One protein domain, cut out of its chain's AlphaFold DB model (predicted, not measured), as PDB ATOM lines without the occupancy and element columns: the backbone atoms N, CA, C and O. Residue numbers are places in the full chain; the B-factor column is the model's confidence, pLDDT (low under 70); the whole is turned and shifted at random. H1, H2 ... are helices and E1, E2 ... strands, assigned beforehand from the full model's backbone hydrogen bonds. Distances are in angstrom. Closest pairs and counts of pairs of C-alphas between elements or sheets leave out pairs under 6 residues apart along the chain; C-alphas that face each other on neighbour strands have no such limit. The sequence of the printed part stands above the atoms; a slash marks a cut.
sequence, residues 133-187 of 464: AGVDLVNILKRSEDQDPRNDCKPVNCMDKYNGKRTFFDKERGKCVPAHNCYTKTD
ATOM      1  N   ALA A 133      35.272 -40.233 -10.232       61.75
ATOM      2  CA  ALA A 133      35.815 -39.731  -8.978       61.75
ATOM      3  C   ALA A 133      34.957 -38.578  -8.429       61.75
ATOM      4  O   ALA A 133      34.846 -37.525  -9.055       61.75
ATOM      5  N   GLY A 134      34.374 -38.771  -7.246       54.31
ATOM      6  CA  GLY A 134      33.790 -37.706  -6.436       54.31
ATOM      7  C   GLY A 134      34.873 -36.960  -5.662       54.31
ATOM      8  O   GLY A 134      35.888 -37.527  -5.251       54.31
ATOM      9  N   VAL A 135      34.677 -35.656  -5.512       43.28
ATOM     10  CA  VAL A 135      35.675 -34.733  -4.977       43.28
ATOM     11  C   VAL A 135      35.694 -34.831  -3.448       43.28
ATOM     12  O   VAL A 135      34.919 -34.186  -2.751       43.28
ATOM     13  N   ASP A 136      36.602 -35.650  -2.926       36.81
ATOM     14  CA  ASP A 136      37.153 -35.474  -1.585       36.81
ATOM     15  C   ASP A 136      38.610 -35.965  -1.581       36.81
ATOM     16  O   ASP A 136      38.890 -37.159  -1.700       36.81
ATOM     17  N   LEU A 137      39.557 -35.029  -1.465       45.75
ATOM     18  CA  LEU A 137      41.008 -35.284  -1.465       45.75
ATOM     19  C   LEU A 137      41.497 -36.030  -0.208       45.75
ATOM     20  O   LEU A 137      42.699 -36.220  -0.037       45.75
ATOM     21  N   VAL A 138      40.587 -36.467   0.668       46.72
ATOM     22  CA  VAL A 138      40.919 -37.203   1.897       46.72
ATOM     23  C   VAL A 138      40.315 -38.613   1.924       46.72
ATOM     24  O   VAL A 138      40.799 -39.456   2.672       46.72
ATOM     25  N   ASN A 139      39.339 -38.930   1.067       40.09
ATOM     26  CA  ASN A 139      38.772 -40.276   0.961       40.09
ATOM     27  C   ASN A 139      38.509 -40.634  -0.505       40.09
ATOM     28  O   ASN A 139      37.423 -40.426  -1.043       40.09
ATOM     29  N   ILE A 140      39.519 -41.237  -1.133       44.62
ATOM     30  CA  ILE A 140      39.369 -42.038  -2.350       44.62
ATOM     31  C   ILE A 140      38.327 -43.112  -2.017       44.62
ATOM     32  O   ILE A 140      38.671 -44.003  -1.253       44.62
ATOM     33  N   LEU A 141      37.073 -42.957  -2.474       43.88
ATOM     34  CA  LEU A 141      35.993 -43.969  -2.598       43.88
ATOM     35  C   LEU A 141      34.568 -43.363  -2.642       43.88
ATOM     36  O   LEU A 141      33.590 -44.107  -2.574       43.88
ATOM     37  N   LYS A 142      34.384 -42.043  -2.781       52.41
ATOM     38  CA  LYS A 142      33.054 -41.511  -3.123       52.41
ATOM     39  C   LYS A 142      32.922 -41.374  -4.627       52.41
ATOM     40  O   LYS A 142      33.595 -40.562  -5.249       52.41
ATOM     41  N   ARG A 143      32.066 -42.209  -5.205       61.41
ATOM     42  CA  ARG A 143      31.581 -42.049  -6.570       61.41
ATOM     43  C   ARG A 143      30.701 -40.802  -6.621       61.41
ATOM     44  O   ARG A 143      29.887 -40.603  -5.735       61.41
ATOM     45  N   SER A 144      30.849 -39.997  -7.662       67.50
ATOM     46  CA  SER A 144      29.911 -38.913  -7.952       67.50
ATOM     47  C   SER A 144      28.735 -39.462  -8.768       67.50
ATOM     48  O   SER A 144      28.913 -39.789  -9.943       67.50
ATOM     49  N   GLU A 145      27.536 -39.571  -8.188       77.38
ATOM     50  CA  GLU A 145      26.369 -40.141  -8.882       77.38
ATOM     51  C   GLU A 145      25.811 -39.255  -9.999       77.38
ATOM     52  O   GLU A 145      25.089 -39.754 -10.864       77.38
ATOM     53  N   ASP A 146      26.163 -37.967 -10.029       86.75
ATOM     54  CA  ASP A 146      25.754 -37.007 -11.065       86.75
ATOM     55  C   ASP A 146      26.823 -36.741 -12.129       86.75
ATOM     56  O   ASP A 146      26.708 -35.814 -12.932       86.75
ATOM     57  N   GLN A 147      27.829 -37.607 -12.191       86.75
ATOM     58  CA  GLN A 147      28.719 -37.744 -13.338       86.75
ATOM     59  C   GLN A 147      28.367 -39.031 -14.072       86.75
ATOM     60  O   GLN A 147      28.078 -40.038 -13.432       86.75
ATOM     61  N   ASP A 148      28.371 -39.005 -15.404       83.94
ATOM     62  CA  ASP A 148      27.962 -40.159 -16.206       83.94
ATOM     63  C   ASP A 148      29.164 -41.032 -16.609       83.94
ATOM     64  O   ASP A 148      29.965 -40.609 -17.453       83.94
ATOM     65  N   PRO A 149      29.286 -42.269 -16.081       79.31
ATOM     66  CA  PRO A 149      30.354 -43.201 -16.449       79.31
ATOM     67  C   PRO A 149      30.429 -43.505 -17.947       79.31
ATOM     68  O   PRO A 149      31.507 -43.792 -18.460       79.31
ATOM     69  N   ARG A 150      29.297 -43.430 -18.659       79.38
ATOM     70  CA  ARG A 150      29.217 -43.730 -20.099       79.38
ATOM     71  C   ARG A 150      29.596 -42.544 -20.977       79.38
ATOM     72  O   ARG A 150      29.795 -42.705 -22.173       79.38
ATOM     73  N   ASN A 151      29.724 -41.356 -20.390       81.44
ATOM     74  CA  ASN A 151      30.106 -40.134 -21.087       81.44
ATOM     75  C   ASN A 151      31.347 -39.510 -20.440       81.44
ATOM     76  O   ASN A 151      31.356 -38.333 -20.079       81.44
ATOM     77  N   ASP A 152      32.387 -40.327 -20.260       80.38
ATOM     78  CA  ASP A 152      33.692 -39.918 -19.725       80.38
ATOM     79  C   ASP A 152      33.597 -39.137 -18.399       80.38
ATOM     80  O   ASP A 152      34.330 -38.179 -18.156       80.38
ATOM     81  N   CYS A 153      32.654 -39.527 -17.535       80.94
ATOM     82  CA  CYS A 153      32.395 -38.883 -16.248       80.94
ATOM     83  C   CYS A 153      32.080 -37.386 -16.337       80.94
ATOM     84  O   CYS A 153      32.302 -36.632 -15.386       80.94
ATOM     85  N   LYS A 154      31.530 -36.937 -17.468       87.31
ATOM     86  CA  LYS A 154      31.013 -35.576 -17.587       87.31
ATOM     87  C   LYS A 154      29.797 -35.391 -16.673       87.31
ATOM     88  O   LYS A 154      29.017 -36.334 -16.503       87.31
ATOM     89  N   PRO A 155      29.611 -34.185 -16.108       90.31
ATOM     90  CA  PRO A 155      28.399 -33.845 -15.380       90.31
ATOM     91  C   PRO A 155      27.150 -34.119 -16.218       90.31
ATOM     92  O   PRO A 155      27.092 -33.765 -17.399       90.31
ATOM     93  N   VAL A 156      26.144 -34.726 -15.598       91.31
ATOM     94  CA  VAL A 156      24.813 -34.868 -16.197       91.31
ATOM     95  C   VAL A 156      24.133 -33.504 -16.320       91.31
ATOM     96  O   VAL A 156      24.426 -32.570 -15.570       91.31
ATOM     97  N   ASN A 157      23.162 -33.388 -17.225       93.56
ATOM     98  CA  ASN A 157      22.253 -32.253 -17.192       93.56
ATOM     99  C   ASN A 157      21.297 -32.426 -16.002       93.56
ATOM    100  O   ASN A 157      20.365 -33.230 -16.047       93.56
ATOM    101  N   CYS A 158      21.537 -31.670 -14.929       93.12
ATOM    102  CA  CYS A 158      20.751 -31.748 -13.700       93.12
ATOM    103  C   CYS A 158      19.255 -31.488 -13.937       93.12
ATOM    104  O   CYS A 158      18.417 -32.221 -13.408       93.12
ATOM    105  N   MET A 159      18.923 -30.509 -14.792       92.75
ATOM    106  CA  MET A 159      17.539 -30.188 -15.155       92.75
ATOM    107  C   MET A 159      16.816 -31.420 -15.712       92.75
ATOM    108  O   MET A 159      15.724 -31.750 -15.250       92.75
ATOM    109  N   ASP A 160      17.454 -32.126 -16.643       92.38
ATOM    110  CA  ASP A 160      16.881 -33.294 -17.310       92.38
ATOM    111  C   ASP A 160      16.854 -34.519 -16.380       92.38
ATOM    112  O   ASP A 160      15.844 -35.219 -16.288       92.38
ATOM    113  N   LYS A 161      17.937 -34.772 -15.630       92.50
ATOM    114  CA  LYS A 161      18.053 -35.945 -14.743       92.50
ATOM    115  C   LYS A 161      17.066 -35.917 -13.578       92.50
ATOM    116  O   LYS A 161      16.544 -36.975 -13.200       92.50
ATOM    117  N   TYR A 162      16.830 -34.729 -13.020       93.75
ATOM    118  CA  TYR A 162      15.975 -34.506 -11.854       93.75
ATOM    119  C   TYR A 162      14.659 -33.802 -12.187       93.75
ATOM    120  O   TYR A 162      13.970 -33.351 -11.271       93.75
ATOM    121  N   ASN A 163      14.284 -33.713 -13.468       91.19
ATOM    122  CA  ASN A 163      13.021 -33.117 -13.912       91.19
ATOM    123  C   ASN A 163      12.768 -31.727 -13.279       91.19
ATOM    124  O   ASN A 163      11.702 -31.446 -12.727       91.19
ATOM    125  N   GLY A 164      13.813 -30.895 -13.250       90.00
ATOM    126  CA  GLY A 164      13.792 -29.542 -12.690       90.00
ATOM    127  C   GLY A 164      13.815 -29.419 -11.164       90.00
ATOM    128  O   GLY A 164      13.765 -28.306 -10.650       90.00
ATOM    129  N   LYS A 165      13.913 -30.520 -10.410       90.50
ATOM    130  CA  LYS A 165      13.979 -30.474  -8.935       90.50
ATOM    131  C   LYS A 165      15.364 -30.149  -8.392       90.50
ATOM    132  O   LYS A 165      15.489 -29.504  -7.355       90.50
ATOM    133  N   ARG A 166      16.400 -30.581  -9.106       92.25
ATOM    134  CA  ARG A 166      17.801 -30.271  -8.826       92.25
ATOM    135  C   ARG A 166      18.398 -29.759 -10.117       92.25
ATOM    136  O   ARG A 166      18.575 -30.537 -11.040       92.25
ATOM    137  N   THR A 167      18.591 -28.454 -10.231       91.81
ATOM    138  CA  THR A 167      18.912 -27.804 -11.511       91.81
ATOM    139  C   THR A 167      20.346 -27.315 -11.591       91.81
ATOM    140  O   THR A 167      20.811 -27.007 -12.684       91.81
ATOM    141  N   PHE A 168      21.065 -27.279 -10.470       92.12
ATOM    142  CA  PHE A 168      22.434 -26.787 -10.411       92.12
ATOM    143  C   PHE A 168      23.415 -27.926 -10.139       92.12
ATOM    144  O   PHE A 168      23.201 -28.707  -9.216       92.12
ATOM    145  N   PHE A 169      24.500 -28.004 -10.913       91.19
ATOM    146  CA  PHE A 169      25.588 -28.951 -10.674       91.19
ATOM    147  C   PHE A 169      26.674 -28.308  -9.806       91.19
ATOM    148  O   PHE A 169      27.428 -27.448 -10.266       91.19
ATOM    149  N   ASP A 170      26.771 -28.751  -8.558       87.75
ATOM    150  CA  ASP A 170      27.836 -28.392  -7.631       87.75
ATOM    151  C   ASP A 170      29.124 -29.124  -8.027       87.75
ATOM    152  O   ASP A 170      29.254 -30.337  -7.848       87.75
ATOM    153  N   LYS A 171      30.081 -28.375  -8.586       83.88
ATOM    154  CA  LYS A 171      31.370 -28.904  -9.048       83.88
ATOM    155  C   LYS A 171      32.260 -29.380  -7.903       83.88
ATOM    156  O   LYS A 171      33.041 -30.302  -8.115       83.88
ATOM    157  N   GLU A 172      32.152 -28.766  -6.726       79.56
ATOM    158  CA  GLU A 172      32.942 -29.149  -5.554       79.56
ATOM    159  C   GLU A 172      32.447 -30.458  -4.963       79.56
ATOM    160  O   GLU A 172      33.237 -31.202  -4.405       79.56
ATOM    161  N   ARG A 173      31.150 -30.757  -5.085       78.94
ATOM    162  CA  ARG A 173      30.573 -32.028  -4.619       78.94
ATOM    163  C   ARG A 173      30.429 -33.072  -5.721       78.94
ATOM    164  O   ARG A 173      30.197 -34.237  -5.419       78.94
ATOM    165  N   GLY A 174      30.533 -32.665  -6.985       83.38
ATOM    166  CA  GLY A 174      30.188 -33.498  -8.136       83.38
ATOM    167  C   GLY A 174      28.696 -33.841  -8.187       83.38
ATOM    168  O   GLY A 174      28.336 -34.941  -8.588       83.38
ATOM    169  N   LYS A 175      27.809 -32.952  -7.724       87.69
ATOM    170  CA  LYS A 175      26.415 -33.325  -7.447       87.69
ATOM    171  C   LYS A 175      25.392 -32.302  -7.910       87.69
ATOM    172  O   LYS A 175      25.563 -31.102  -7.726       87.69
ATOM    173  N   CYS A 176      24.269 -32.776  -8.426       92.12
ATOM    174  CA  CYS A 176      23.102 -31.958  -8.689       92.12
ATOM    175  C   CYS A 176      22.388 -31.602  -7.380       92.12
ATOM    176  O   CYS A 176      21.963 -32.462  -6.601       92.12
ATOM    177  N   VAL A 177      22.193 -30.307  -7.164       91.12
ATOM    178  CA  VAL A 177      21.489 -29.733  -6.019       91.12
ATOM    179  C   VAL A 177      20.355 -28.812  -6.493       91.12
ATOM    180  O   VAL A 177      20.367 -28.336  -7.635       91.12
ATOM    181  N   PRO A 178      19.327 -28.574  -5.659       91.75
ATOM    182  CA  PRO A 178      18.308 -27.570  -5.946       91.75
ATOM    183  C   PRO A 178      18.927 -26.187  -6.164       91.75
ATOM    184  O   PRO A 178      19.863 -25.803  -5.453       91.75
ATOM    185  N   ALA A 179      18.393 -25.435  -7.128       89.69
ATOM    186  CA  ALA A 179      18.758 -24.034  -7.258       89.69
ATOM    187  C   ALA A 179      18.214 -23.226  -6.072       89.69
ATOM    188  O   ALA A 179      17.106 -23.479  -5.593       89.69
ATOM    189  N   HIS A 180      18.991 -22.258  -5.595       87.62
ATOM    190  CA  HIS A 180      18.539 -21.364  -4.537       87.62
ATOM    191  C   HIS A 180      17.459 -20.406  -5.055       87.62
ATOM    192  O   HIS A 180      17.614 -19.781  -6.104       87.62
ATOM    193  N   ASN A 181      16.375 -20.248  -4.295       84.00
ATOM    194  CA  ASN A 181      15.310 -19.315  -4.645       84.00
ATOM    195  C   ASN A 181      15.658 -17.910  -4.139       84.00
ATOM    196  O   ASN A 181      15.696 -17.677  -2.931       84.00
ATOM    197  N   CYS A 182      15.889 -16.978  -5.062       83.38
ATOM    198  CA  CYS A 182      16.119 -15.572  -4.744       83.38
ATOM    199  C   CYS A 182      14.810 -14.790  -4.835       83.38
ATOM    200  O   CYS A 182      14.167 -14.780  -5.881       83.38
ATOM    201  N   TYR A 183      14.432 -14.120  -3.746       80.75
ATOM    202  CA  TYR A 183      13.217 -13.309  -3.676       80.75
ATOM    203  C   TYR A 183      13.576 -11.840  -3.470       80.75
ATOM    204  O   TYR A 183      14.370 -11.518  -2.585       80.75
ATOM    205  N   THR A 184      12.957 -10.951  -4.241       76.00
ATOM    206  CA  THR A 184      13.039  -9.500  -4.044       76.00
ATOM    207  C   THR A 184      11.823  -9.002  -3.275       76.00
ATOM    208  O   THR A 184      10.705  -9.469  -3.482       76.00
ATOM    209  N   LYS A 185      12.039  -8.062  -2.353       65.56
ATOM    210  CA  LYS A 185      10.968  -7.415  -1.587       65.56
ATOM    211  C   LYS A 185      10.603  -6.100  -2.269       65.56
ATOM    212  O   LYS A 185      11.102  -5.055  -1.874       65.56
ATOM    213  N   THR A 186       9.765  -6.152  -3.292       63.22
ATOM    214  CA  THR A 186       9.247  -4.947  -3.953       63.22
ATOM    215  C   THR A 186       7.734  -5.040  -4.054       63.22
ATOM    216  O   THR A 186       7.219  -5.971  -4.664       63.22
ATOM    217  N   ASP A 187       7.037  -4.071  -3.455       60.38
ATOM    218  CA  ASP A 187       5.570  -3.936  -3.513       60.38
ATOM    219  C   ASP A 187       5.084  -3.338  -4.849       60.38
ATOM    220  O   ASP A 187       3.884  -3.244  -5.096       60.38
TER     221      ASP A 187
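Overview. This is residues 133 to 187 of the 464 residues of the protein "Predicted protein" of Nematostella vectensis (UniProt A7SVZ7). Little regular structure: a small two-strand hairpin, E1 and E2, has the short helix H1 beside it, with the long looping stretch of residues 133 to 157 mostly on one side and residues 181 to 187 sticking out as a tail on the other. The 55 printed residues have H1, E1 and E2 in that order, a mixed class with only 10 residues in named elements. The antiparallel sheet has the order E1 - E2. The whole is loose, with a radius of gyration of the C-alphas of 14.2 A, and flat, spanning 51 by 26 by 12 A.

Arrangement. E1, residues 168 to 170, and E2, residues 175 to 177, form a hairpin through a tight link, antiparallel at 136 degrees. N 170 and O 175 are within hydrogen-bond range at 2.8 A, as are N 177 and O 168 at 2.8 A. H1, residues 158 to 161, comes closest to E2 at the C-alphas of Cys 158 and Cys 176, 5.5 A apart. H1 is too short for an O i to N i+4 pair; its one O i to N i+3 pair is within range.

Along the chain. E1 and E2 are each 6.3 A long, and H1 is 5.1 A. C-alpha 158 is at (20.751, -31.748, -13.700), and C-alpha 177 at (21.489, -29.733, -6.019).

Size, cuts and confidence. The C-alphas farthest apart, of Ile 140 and Asp 187, are 50.9 A apart. The printed part has no cut and no long link between named elements. Its pLDDT is under 70 at residues 133 to 144 and 185 to 187.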